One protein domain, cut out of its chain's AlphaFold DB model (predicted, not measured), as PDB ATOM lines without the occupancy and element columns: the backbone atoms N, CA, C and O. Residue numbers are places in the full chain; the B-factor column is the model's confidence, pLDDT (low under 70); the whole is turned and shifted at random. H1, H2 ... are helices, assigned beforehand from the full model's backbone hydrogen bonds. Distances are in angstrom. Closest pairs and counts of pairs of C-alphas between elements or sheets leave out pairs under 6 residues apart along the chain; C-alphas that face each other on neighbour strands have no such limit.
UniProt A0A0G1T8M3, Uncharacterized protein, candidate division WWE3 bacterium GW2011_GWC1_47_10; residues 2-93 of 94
ATOM      1  N   PHE A   2     193.739 158.597 169.458       51.22
ATOM      2  CA  PHE A   2     193.910 157.953 168.142       51.22
ATOM      3  C   PHE A   2     192.747 158.167 167.156       51.22
ATOM      4  O   PHE A   2     192.982 158.299 165.960       51.22
ATOM      5  N   TRP A   3     191.507 158.265 167.648       56.47
ATOM      6  CA  TRP A   3     190.311 158.420 166.810       56.47
ATOM      7  C   TRP A   3     190.234 159.768 166.063       56.47
ATOM      8  O   TRP A   3     189.875 159.797 164.890       56.47
ATOM      9  N   VAL A   4     190.653 160.874 166.693       58.62
ATOM     10  CA  VAL A   4     190.635 162.227 166.085       58.62
ATOM     11  C   VAL A   4     191.610 162.326 164.912       58.62
ATOM     12  O   VAL A   4     191.317 162.948 163.897       58.62
ATOM     13  N   LEU A   5     192.752 161.650 165.017       58.16
ATOM     14  CA  LEU A   5     193.773 161.653 163.975       58.16
ATOM     15  C   LEU A   5     193.366 160.839 162.733       58.16
ATOM     16  O   LEU A   5     193.950 161.021 161.670       58.16
ATOM     17  N   GLY A   6     192.375 159.948 162.852       54.97
ATOM     18  CA  GLY A   6     191.842 159.173 161.728       54.97
ATOM     19  C   GLY A   6     190.847 159.943 160.848       54.97
ATOM     20  O   GLY A   6     190.638 159.550 159.699       54.97
ATOM     21  N   PHE A   7     190.253 161.023 161.371       55.97
ATOM     22  CA  PHE A   7     189.212 161.805 160.692       55.97
ATOM     23  C   PHE A   7     189.770 162.799 159.667       55.97
ATOM     24  O   PHE A   7     189.105 163.114 158.682       55.97
ATOM     25  N   ASP A   8     191.001 163.270 159.866       57.06
ATOM     26  CA  ASP A   8     191.605 164.299 159.025       57.06
ATOM     27  C   ASP A   8     192.505 163.655 157.952       57.06
ATOM     28  O   ASP A   8     193.524 163.024 158.255       57.06
ATOM     29  N   ARG A   9     192.121 163.773 156.672       54.91
ATOM     30  CA  ARG A   9     192.848 163.153 155.543       54.91
ATOM     31  C   ARG A   9     194.281 163.680 155.401       54.91
ATOM     32  O   ARG A   9     195.136 162.925 154.945       54.91
ATOM     33  N   ASP A  10     194.554 164.908 155.843       55.06
ATOM     34  CA  ASP A  10     195.902 165.494 155.844       55.06
ATOM     35  C   ASP A  10     196.836 164.827 156.866       55.06
ATOM     36  O   ASP A  10     198.037 164.686 156.627       55.06
ATOM     37  N   LEU A  11     196.287 164.336 157.983       54.12
ATOM     38  CA  LEU A  11     197.049 163.669 159.044       54.12
ATOM     39  C   LEU A  11     197.400 162.209 158.706       54.12
ATOM     40  O   LEU A  11     198.313 161.651 159.313       54.12
ATOM     41  N   LYS A  12     196.762 161.598 157.695       51.75
ATOM     42  CA  LYS A  12     197.078 160.227 157.239       51.75
ATOM     43  C   LYS A  12     198.461 160.078 156.600       51.75
ATOM     44  O   LYS A  12     198.957 158.959 156.512       51.75
ATOM     45  N   ARG A  13     199.085 161.171 156.143       56.50
ATOM     46  CA  ARG A  13     200.467 161.159 155.615       56.50
ATOM     47  C   ARG A  13     201.532 161.289 156.703       56.50
ATOM     48  O   ARG A  13     202.724 161.236 156.402       56.50
ATOM     49  N   LEU A  14     201.126 161.483 157.954       61.94
ATOM     50  CA  LEU A  14     202.056 161.629 159.057       61.94
ATOM     51  C   LEU A  14     202.623 160.266 159.469       61.94
ATOM     52  O   LEU A  14     201.888 159.284 159.547       61.94
ATOM     53  N   SER A  15     203.924 160.190 159.764       68.75
ATOM     54  CA  SER A  15     204.492 158.940 160.276       68.75
ATOM     55  C   SER A  15     203.881 158.597 161.637       68.75
ATOM     56  O   SER A  15     203.707 159.474 162.492       68.75
ATOM     57  N   LEU A  16     203.594 157.309 161.850       71.88
ATOM     58  CA  LEU A  16     203.063 156.765 163.107       71.88
ATOM     59  C   LEU A  16     203.846 157.257 164.335       71.88
ATOM     60  O   LEU A  16     203.258 157.566 165.368       71.88
ATOM     61  N   SER A  17     205.166 157.410 164.209       71.19
ATOM     62  CA  SER A  17     206.031 157.923 165.275       71.19
ATOM     63  C   SER A  17     205.689 159.363 165.673       71.19
ATOM     64  O   SER A  17     205.575 159.656 166.860       71.19
ATOM     65  N   LYS A  18     205.469 160.267 164.708       72.88
ATOM     66  CA  LYS A  18     205.097 161.666 164.999       72.88
ATOM     67  C   LYS A  18     203.722 161.755 165.654       72.88
ATOM     68  O   LYS A  18     203.512 162.559 166.559       72.88
ATOM     69  N   GLN A  19     202.808 160.899 165.210       73.75
ATOM     70  CA  GLN A  19     201.458 160.793 165.745       73.75
ATOM     71  C   GLN A  19     201.468 160.326 167.209       73.75
ATOM     72  O   GLN A  19     200.782 160.910 168.050       73.75
ATOM     73  N   LEU A  20     202.301 159.330 167.529       79.75
ATOM     74  CA  LEU A  20     202.487 158.827 168.889       79.75
ATOM     75  C   LEU A  20     203.077 159.899 169.817       79.75
ATOM     76  O   LEU A  20     202.563 160.118 170.912       79.75
ATOM     77  N   VAL A  21     204.112 160.607 169.357       81.38
ATOM     78  CA  VAL A  21     204.767 161.673 170.129       81.38
ATOM     79  C   VAL A  21     203.801 162.824 170.413       81.38
ATOM     80  O   VAL A  21     203.692 163.249 171.561       81.38
ATOM     81  N   CYS A  22     203.034 163.284 169.416       78.62
ATOM     82  CA  CYS A  22     202.012 164.317 169.632       78.62
ATOM     83  C   CYS A  22     200.916 163.839 170.594       78.62
ATOM     84  O   CYS A  22     200.456 164.604 171.441       78.62
ATOM     85  N   SER A  23     200.520 162.564 170.503       80.75
ATOM     86  CA  SER A  23     199.552 161.963 171.425       80.75
ATOM     87  C   SER A  23     200.055 161.960 172.868       80.75
ATOM     88  O   SER A  23     199.312 162.320 173.782       80.75
ATOM     89  N   MET A  24     201.310 161.563 173.085       83.62
ATOM     90  CA  MET A  24     201.928 161.574 174.411       83.62
ATOM     91  C   MET A  24     202.052 162.995 174.957       83.62
ATOM     92  O   MET A  24     201.667 163.237 176.096       83.62
ATOM     93  N   LEU A  25     202.509 163.944 174.137       84.31
ATOM     94  CA  LEU A  25     202.663 165.343 174.535       84.31
ATOM     95  C   LEU A  25     201.337 165.999 174.924       84.31
ATOM     96  O   LEU A  25     201.266 166.628 175.977       84.31
ATOM     97  N   ALA A  26     200.274 165.839 174.132       83.81
ATOM     98  CA  ALA A  26     198.989 166.423 174.513       83.81
ATOM     99  C   ALA A  26     198.357 165.695 175.707       83.81
ATOM    100  O   ALA A  26     197.727 166.349 176.532       83.81
ATOM    101  N   SER A  27     198.566 164.383 175.858       84.88
ATOM    102  CA  SER A  27     198.127 163.668 177.066       84.88
ATOM    103  C   SER A  27     198.852 164.179 178.310       84.88
ATOM    104  O   SER A  27     198.212 164.422 179.327       84.88
ATOM    105  N   PHE A  28     200.167 164.401 178.217       87.38
ATOM    106  CA  PHE A  28     200.970 164.986 179.288       87.38
ATOM    107  C   PHE A  28     200.480 166.392 179.645       87.38
ATOM    108  O   PHE A  28     200.194 166.660 180.806       87.38
ATOM    109  N   TYR A  29     200.291 167.256 178.644       86.19
ATOM    110  CA  TYR A  29     199.792 168.617 178.840       86.19
ATOM    111  C   TYR A  29     198.429 168.629 179.548       86.19
ATOM    112  O   TYR A  29     198.260 169.281 180.576       86.19
ATOM    113  N   VAL A  30     197.465 167.849 179.054       88.00
ATOM    114  CA  VAL A  30     196.123 167.760 179.648       88.00
ATOM    115  C   VAL A  30     196.173 167.187 181.064       88.00
ATOM    116  O   VAL A  30     195.478 167.690 181.946       88.00
ATOM    117  N   ALA A  31     197.013 166.177 181.309       86.88
ATOM    118  CA  ALA A  31     197.194 165.605 182.638       86.88
ATOM    119  C   ALA A  31     197.767 166.626 183.629       86.88
ATOM    120  O   ALA A  31     197.237 166.747 184.731       86.88
ATOM    121  N   SER A  32     198.786 167.402 183.241       88.56
ATOM    122  CA  SER A  32     199.364 168.448 184.095       88.56
ATOM    123  C   SER A  32     198.316 169.473 184.523       88.56
ATOM    124  O   SER A  32     198.163 169.718 185.717       88.56
ATOM    125  N   PHE A  33     197.540 170.011 183.576       85.88
ATOM    126  CA  PHE A  33     196.480 170.970 183.898       85.88
ATOM    127  C   PHE A  33     195.377 170.347 184.751       85.88
ATOM    128  O   PHE A  33     194.952 170.967 185.720       85.88
ATOM    129  N   SER A  34     194.953 169.119 184.440       86.31
ATOM    130  CA  SER A  34     193.948 168.389 185.225       86.31
ATOM    131  C   SER A  34     194.381 168.203 186.683       86.31
ATOM    132  O   SER A  34     193.598 168.441 187.601       86.31
ATOM    133  N   ILE A  35     195.653 167.866 186.918       88.50
ATOM    134  CA  ILE A  35     196.221 167.772 188.268       88.50
ATOM    135  C   ILE A  35     196.237 169.149 188.941       88.50
ATOM    136  O   ILE A  35     195.844 169.258 190.098       88.50
ATOM    137  N   SER A  36     196.628 170.214 188.232       85.62
ATOM    138  CA  SER A  36     196.639 171.572 188.791       85.62
ATOM    139  C   SER A  36     195.255 172.036 189.253       85.62
ATOM    140  O   SER A  36     195.140 172.617 190.330       85.62
ATOM    141  N   VAL A  37     194.195 171.754 188.486       82.56
ATOM    142  CA  VAL A  37     192.822 172.107 188.889       82.56
ATOM    143  C   VAL A  37     192.184 171.123 189.868       82.56
ATOM    144  O   VAL A  37     191.191 171.473 190.502       82.56
ATOM    145  N   ALA A  38     192.751 169.930 190.070       83.00
ATOM    146  CA  ALA A  38     192.245 168.976 191.060       83.00
ATOM    147  C   ALA A  38     192.294 169.534 192.494       83.00
ATOM    148  O   ALA A  38     191.415 169.222 193.296       83.00
ATOM    149  N   PHE A  39     193.272 170.395 192.789       81.75
ATOM    150  CA  PHE A  39     193.440 171.046 194.092       81.75
ATOM    151  C   PHE A  39     192.538 172.268 194.305       81.75
ATOM    152  O   PHE A  39     192.502 172.809 195.408       81.75
ATOM    153  N   ILE A  40     191.813 172.723 193.277       80.50
ATOM    154  CA  ILE A  40     190.898 173.856 193.405       80.50
ATOM    155  C   ILE A  40     189.526 173.317 193.838       80.50
ATOM    156  O   ILE A  40     188.898 172.583 193.065       80.50
ATOM    157  N   PRO A  41     189.027 173.672 195.039       72.56
ATOM    158  CA  PRO A  41     187.709 173.250 195.496       72.56
ATOM    159  C   PRO A  41     186.674 173.992 194.656       72.56
ATOM    160  O   PRO A  41     186.397 175.152 194.899       72.56
ATOM    161  N   THR A  42     186.183 173.357 193.600       80.62
ATOM    162  CA  THR A  42     185.230 173.915 192.630       80.62
ATOM    163  C   THR A  42     184.291 172.818 192.170       80.62
ATOM    164  O   THR A  42     184.596 171.630 192.293       80.62
ATOM    165  N   GLU A  43     183.147 173.194 191.616       83.62
ATOM    166  CA  GLU A  43     182.196 172.257 191.017       83.62
ATOM    167  C   GLU A  43     182.886 171.292 190.033       83.62
ATOM    168  O   GLU A  43     183.697 171.691 189.188       83.62
ATOM    169  N   SER A  44     182.541 170.004 190.109       84.19
ATOM    170  CA  SER A  44     183.070 168.971 189.204       84.19
ATOM    171  C   SER A  44     182.768 169.283 187.734       84.19
ATOM    172  O   SER A  44     183.567 168.970 186.853       84.19
ATOM    173  N   PHE A  45     181.642 169.951 187.470       85.00
ATOM    174  CA  PHE A  45     181.241 170.397 186.139       85.00
ATOM    175  C   PHE A  45     182.191 171.452 185.553       85.00
ATOM    176  O   PHE A  45     182.676 171.294 184.432       85.00
ATOM    177  N   LEU A  46     182.514 172.493 186.328       83.94
ATOM    178  CA  LEU A  46     183.440 173.558 185.921       83.94
ATOM    179  C   LEU A  46     184.842 173.001 185.651       83.94
ATOM    180  O   LEU A  46     185.460 173.331 184.637       83.94
ATOM    181  N   ARG A  47     185.310 172.084 186.507       85.38
ATOM    182  CA  ARG A  47     186.577 171.367 186.303       85.38
ATOM    183  C   ARG A  47     186.570 170.540 185.015       85.38
ATOM    184  O   ARG A  47     187.532 170.601 184.253       85.38
ATOM    185  N   ALA A  48     185.487 169.813 184.737       86.56
ATOM    186  CA  ALA A  48     185.365 169.007 183.524       86.56
ATOM    187  C   ALA A  48     185.383 169.861 182.245       86.56
ATOM    188  O   ALA A  48     186.095 169.518 181.298       86.56
ATOM    189  N   ILE A  49     184.660 170.989 182.222       87.12
ATOM    190  CA  ILE A  49     184.663 171.905 181.072       87.12
ATOM    191  C   ILE A  49     186.052 172.504 180.865       87.12
ATOM    192  O   ILE A  49     186.541 172.504 179.737       87.12
ATOM    193  N   PHE A  50     186.720 172.940 181.936       87.88
ATOM    194  CA  PHE A  50     188.079 173.466 181.842       87.88
ATOM    195  C   PHE A  50     189.046 172.450 181.219       87.88
ATOM    196  O   PHE A  50     189.723 172.756 180.234       87.88
ATOM    197  N   VAL A  51     189.065 171.214 181.730       88.62
ATOM    198  CA  VAL A  51     189.926 170.143 181.201       88.62
ATOM    199  C   VAL A  51     189.587 169.829 179.738       88.62
ATOM    200  O   VAL A  51     190.498 169.634 178.930       88.62
ATOM    201  N   ALA A  52     188.306 169.845 179.357       87.62
ATOM    202  CA  ALA A  52     187.886 169.662 177.968       87.62
ATOM    203  C   ALA A  52     188.399 170.783 177.047       87.62
ATOM    204  O   ALA A  52     188.900 170.497 175.956       87.62
ATOM    205  N   SER A  53     188.354 172.045 177.484       88.44
ATOM    206  CA  SER A  53     188.929 173.165 176.729       88.44
ATOM    207  C   SER A  53     190.454 173.078 176.597       88.44
ATOM    208  O   SER A  53     190.981 173.323 175.512       88.44
ATOM    209  N   VAL A  54     191.169 172.646 177.642       87.81
ATOM    210  CA  VAL A  54     192.621 172.393 177.577       87.81
ATOM    211  C   VAL A  54     192.936 171.286 176.567       87.81
ATOM    212  O   VAL A  54     193.856 171.424 175.759       87.81
ATOM    213  N   LEU A  55     192.150 170.208 176.558       87.00
ATOM    214  CA  LEU A  55     192.288 169.119 175.591       87.00
ATOM    215  C   LEU A  55     192.048 169.593 174.152       87.00
ATOM    216  O   LEU A  55     192.843 169.266 173.269       87.00
ATOM    217  N   MET A  56     190.992 170.376 173.911       86.38
ATOM    218  CA  MET A  56     190.724 170.946 172.586       86.38
ATOM    219  C   MET A  56     191.835 171.895 172.133       86.38
ATOM    220  O   MET A  56     192.251 171.826 170.979       86.38
ATOM    221  N   SER A  57     192.360 172.723 173.038       85.94
ATOM    222  CA  SER A  57     193.516 173.584 172.775       85.94
ATOM    223  C   SER A  57     194.737 172.771 172.361       85.94
ATOM    224  O   SER A  57     195.391 173.090 171.370       85.94
ATOM    225  N   ALA A  58     195.054 171.710 173.102       83.88
ATOM    226  CA  ALA A  58     196.212 170.879 172.812       83.88
ATOM    227  C   ALA A  58     196.056 170.178 171.451       83.88
ATOM    228  O   ALA A  58     196.949 170.252 170.610       83.88
ATOM    229  N   LEU A  59     194.897 169.564 171.191       81.38
ATOM    230  CA  LEU A  59     194.594 168.921 169.908       81.38
ATOM    231  C   LEU A  59     194.656 169.908 168.736       81.38
ATOM    232  O   LEU A  59     195.314 169.616 167.740       81.38
ATOM    233  N   GLY A  60     194.029 171.078 168.870       81.69
ATOM    234  CA  GLY A  60     194.034 172.120 167.847       81.69
ATOM    235  C   GLY A  60     195.436 172.655 167.564       81.69
ATOM    236  O   GLY A  60     195.811 172.821 166.402       81.69
ATOM    237  N   TYR A  61     196.252 172.854 168.602       80.38
ATOM    238  CA  TYR A  61     197.655 173.230 168.444       80.38
ATOM    239  C   TYR A  61     198.440 172.165 167.673       80.38
ATOM    240  O   TYR A  61     199.072 172.487 166.670       80.38
ATOM    241  N   PHE A  62     198.366 170.893 168.083       77.88
ATOM    242  CA  PHE A  62     199.096 169.817 167.405       77.88
ATOM    243  C   PHE A  62     198.616 169.608 165.967       77.88
ATOM    244  O   PHE A  62     199.433 169.386 165.079       77.88
ATOM    245  N   GLN A  63     197.318 169.732 165.699       75.31
ATOM    246  CA  GLN A  63     196.774 169.623 164.346       75.31
ATOM    247  C   GLN A  63     197.316 170.728 163.429       75.31
ATOM    248  O   GLN A  63     197.756 170.437 162.318       75.31
ATOM    249  N   ASN A  64     197.364 171.976 163.903       75.12
ATOM    250  CA  ASN A  64     197.939 173.095 163.147       75.12
ATOM    251  C   ASN A  64     199.470 173.018 163.039       75.12
ATOM    252  O   ASN A  64     200.034 173.352 161.998       75.12
ATOM    253  N   TYR A  65     200.145 172.521 164.080       75.56
ATOM    254  CA  TYR A  65     201.581 172.233 164.072       75.56
ATOM    255  C   TYR A  65     201.953 171.243 162.975       75.56
ATOM    256  O   TYR A  65     202.877 171.478 162.201       75.56
ATOM    257  N   LEU A  66     201.177 170.173 162.838       70.69
ATOM    258  CA  LEU A  66     201.409 169.148 161.827       70.69
ATOM    259  C   LEU A  66     201.071 169.616 160.407       70.69
ATOM    260  O   LEU A  66     201.705 169.159 159.459       70.69
ATOM    261  N   LYS A  67     200.131 170.555 160.258       71.75
ATOM    262  CA  LYS A  67     199.827 171.223 158.982       71.75
ATOM    263  C   LYS A  67     200.819 172.343 158.636       71.75
ATOM    264  O   LYS A  67     200.666 172.980 157.599       71.75
ATOM    265  N   ASN A  68     201.826 172.591 159.486       71.06
ATOM    266  CA  ASN A  68     202.753 173.724 159.386       71.06
ATOM    267  C   ASN A  68     202.023 175.076 159.215       71.06
ATOM    268  O   ASN A  68     202.550 176.014 158.623       71.06
ATOM    269  N   SER A  69     200.790 175.160 159.721       71.31
ATOM    270  CA  SER A  69     199.886 176.309 159.607       71.31
ATOM    271  C   SER A  69     199.781 177.071 160.928       71.31
ATOM    272  O   SER A  69     198.821 177.811 161.158       71.31
ATOM    273  N   VAL A  70     200.751 176.872 161.828       69.75
ATOM    274  CA  VAL A  70     200.762 177.504 163.149       69.75
ATOM    275  C   VAL A  70     200.897 179.001 162.976       69.75
ATOM    276  O   VAL A  70     201.964 179.531 162.684       69.75
ATOM    277  N   THR A  71     199.783 179.681 163.191       75.62
ATOM    278  CA  THR A  71     199.722 181.134 163.231       75.62
ATOM    279  C   THR A  71     199.599 181.557 164.689       75.62
ATOM    280  O   THR A  71     198.817 180.966 165.434       75.62
ATOM    281  N   ALA A  72     200.321 182.606 165.096       72.62
ATOM    282  CA  ALA A  72     200.256 183.149 166.459       72.62
ATOM    283  C   ALA A  72     198.811 183.452 166.907       72.62
ATOM    284  O   ALA A  72     198.469 183.263 168.070       72.62
ATOM    285  N   ARG A  73     197.940 183.824 165.959       76.56
ATOM    286  CA  ARG A  73     196.500 184.016 166.165       76.56
ATOM    287  C   ARG A  73     195.793 182.783 166.738       76.56
ATOM    288  O   ARG A  73     195.043 182.924 167.690       76.56
ATOM    289  N   ILE A  74     196.064 181.593 166.202       76.81
ATOM    290  CA  ILE A  74     195.421 180.341 166.636       76.81
ATOM    291  C   ILE A  74     195.845 180.003 168.069       76.81
ATOM    292  O   ILE A  74     195.022 179.626 168.899       76.81
ATOM    293  N   ILE A  75     197.133 180.179 168.377       77.50
ATOM    294  CA  ILE A  75     197.660 179.981 169.734       77.50
ATOM    295  C   ILE A  75     196.964 180.936 170.708       77.50
ATOM    296  O   ILE A  75     196.570 180.524 171.794       77.50
ATOM    297  N   LEU A  76     196.789 182.197 170.308       80.62
ATOM    298  CA  LEU A  76     196.183 183.231 171.138       80.62
ATOM    299  C   LEU A  76     194.679 182.993 171.351       80.62
ATOM    300  O   LEU A  76     194.201 183.164 172.467       80.62
ATOM    301  N   GLU A  77     193.955 182.521 170.333       82.56
ATOM    302  CA  GLU A  77     192.547 182.112 170.444       82.56
ATOM    303  C   GLU A  77     192.379 180.955 171.442       82.56
ATOM    304  O   GLU A  77     191.563 181.040 172.360       82.56
ATOM    305  N   TYR A  78     193.198 179.905 171.342       80.88
ATOM    306  CA  TYR A  78     193.146 178.793 172.294       80.88
ATOM    307  C   TYR A  78     193.597 179.187 173.707       80.88
ATOM    308  O   TYR A  78     192.979 178.762 174.686       80.88
ATOM    309  N   ALA A  79     194.619 180.037 173.832       81.88
ATOM    310  CA  ALA A  79     195.064 180.568 175.117       81.88
ATOM    311  C   ALA A  79     193.979 181.429 175.784       81.88
ATOM    312  O   ALA A  79     193.757 181.308 176.987       81.88
ATOM    313  N   ALA A  80     193.263 182.247 175.007       84.75
ATOM    314  CA  ALA A  80     192.140 183.044 175.489       84.75
ATOM    315  C   ALA A  80     190.986 182.163 175.994       84.75
ATOM    316  O   ALA A  80     190.444 182.435 177.064       84.75
ATOM    317  N   ILE A  81     190.647 181.081 175.284       85.31
ATOM    318  CA  ILE A  81     189.604 180.133 175.709       85.31
ATOM    319  C   ILE A  81     189.993 179.454 177.029       85.31
ATOM    320  O   ILE A  81     189.209 179.454 177.979       85.31
ATOM    321  N   VAL A  82     191.212 178.912 177.120       85.00
ATOM    322  CA  VAL A  82     191.711 178.276 178.352       85.00
ATOM    323  C   VAL A  82     191.758 179.283 179.503       85.00
ATOM    324  O   VAL A  82     191.331 178.964 180.611       85.00
ATOM    325  N   GLY A  83     192.213 180.511 179.242       85.06
ATOM    326  CA  GLY A  83     192.239 181.596 180.220       85.06
ATOM    327  C   GLY A  83     190.847 181.969 180.730       85.06
ATOM    328  O   GLY A  83     190.656 182.100 181.936       85.06
ATOM    329  N   ALA A  84     189.852 182.071 179.846       84.69
ATOM    330  CA  ALA A  84     188.475 182.374 180.230       84.69
ATOM    331  C   ALA A  84     187.893 181.302 181.166       84.69
ATOM    332  O   ALA A  84     187.340 181.629 182.217       84.69
ATOM    333  N   PHE A  85     188.076 180.018 180.839       83.38
ATOM    334  CA  PHE A  85     187.620 178.929 181.707       83.38
ATOM    335  C   PHE A  85     188.416 178.834 183.012       83.38
ATOM    336  O   PHE A  85     187.846 178.479 184.041       83.38
ATOM    337  N   PHE A  86     189.699 179.199 183.004       82.56
ATOM    338  CA  PHE A  86     190.497 179.296 184.225       82.56
ATOM    339  C   PHE A  86     189.974 180.393 185.165       82.56
ATOM    340  O   PHE A  86     189.844 180.168 186.366       82.56
ATOM    341  N   VAL A  87     189.617 181.562 184.623       84.25
ATOM    342  CA  VAL A  87     189.006 182.652 185.398       84.25
ATOM    343  C   VAL A  87     187.659 182.217 185.974       84.25
ATOM    344  O   VAL A  87     187.424 182.428 187.161       84.25
ATOM    345  N   LEU A  88     186.807 181.549 185.187       83.00
ATOM    346  CA  LEU A  88     185.542 180.993 185.688       83.00
ATOM    347  C   LEU A  88     185.763 180.028 186.859       83.00
ATOM    348  O   LEU A  88     185.046 180.096 187.853       83.00
ATOM    349  N   LEU A  89     186.793 179.186 186.778       81.06
ATOM    350  CA  LEU A  89     187.201 178.282 187.854       81.06
ATOM    351  C   LEU A  89     187.599 179.012 189.146       81.06
ATOM    352  O   LEU A  89     187.372 178.503 190.239       81.06
ATOM    353  N   ILE A  90     188.213 180.192 189.045       80.12
ATOM    354  CA  ILE A  90     188.614 180.985 190.215       80.12
ATOM    355  C   ILE A  90     187.423 181.741 190.809       80.12
ATOM    356  O   ILE A  90     187.328 181.841 192.031       80.12
ATOM    357  N   VAL A  91     186.542 182.279 189.964       81.19
ATOM    358  CA  VAL A  91     185.389 183.088 190.389       81.19
ATOM    359  C   VAL A  91     184.312 182.220 191.041       81.19
ATOM    360  O   VAL A  91     183.791 182.585 192.088       81.19
ATOM    361  N   PHE A  92     184.010 181.057 190.462       71.62
ATOM    362  CA  PHE A  92     183.001 180.126 190.973       71.62
ATOM    363  C   PHE A  92     183.607 179.113 191.955       71.62
ATOM    364  O   PHE A  92     183.520 177.897 191.763       71.62
ATOM    365  N   ARG A  93     184.245 179.628 193.011       64.25
ATOM    366  CA  ARG A  93     184.567 178.831 194.203       64.25
ATOM    367  C   ARG A  93     183.296 178.674 195.060       64.25
ATOM    368  O   ARG A  93     182.521 179.628 195.112       64.25
TER     369      ARG A  93
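This is residues 2 to 93 of the 94 residues of an uncharacterized protein of candidate division WWE3 bacterium GW2011_GWC1_47_10 (UniProt A0A0G1T8M3). Three long helices run up and down, with H3 in the middle between H2 and H4; short H1 sits loosely near H2. The 92 printed residues hold four named helices, H1 to H4 in chain order, and no named strand: all helix. The whole is elongated, 45 by 24 by 18 A, and only just compact, close to loose, with a radius of gyration of the C-alphas of 14.6 A.

Find C-alpha 2 at (193.910, 157.953, 168.142), where H1, residues 2 to 7, begins. H2 is residues 16 to 38, 32.4 A; H3 is 44 to 66, 33.0 A; H4 is 72 to 91, 28.2 A, ending at C-alpha 91 (185.389, 183.088, 190.389).

H1 is close to but not clearly touching H2; their closest C-alphas, Phe 2 and Ser 23, are 7.7 A apart. H2 and H3 form a hairpin at 27 degrees, closest C-alphas Ala 26 and Ala 58, 5.5 A. H3 and H4 form another at 10 degrees, closest C-alphas Ser 57 and Tyr 78, 5.2 A. H2 and H4 are only just apart, 8.4 A at the closest. Every O i to N i+4 pair is within hydrogen-bond range in H2, H3 and H4; H1 has 0 of 2, but 3 of 3 O i to N i+3.

The C-alphas farthest apart, Arg 13 and Arg 93, are 45.3 A apart. The printed part has no cut and no long link. Confidence is under 70 at residues 2 to 15, 70 and 93.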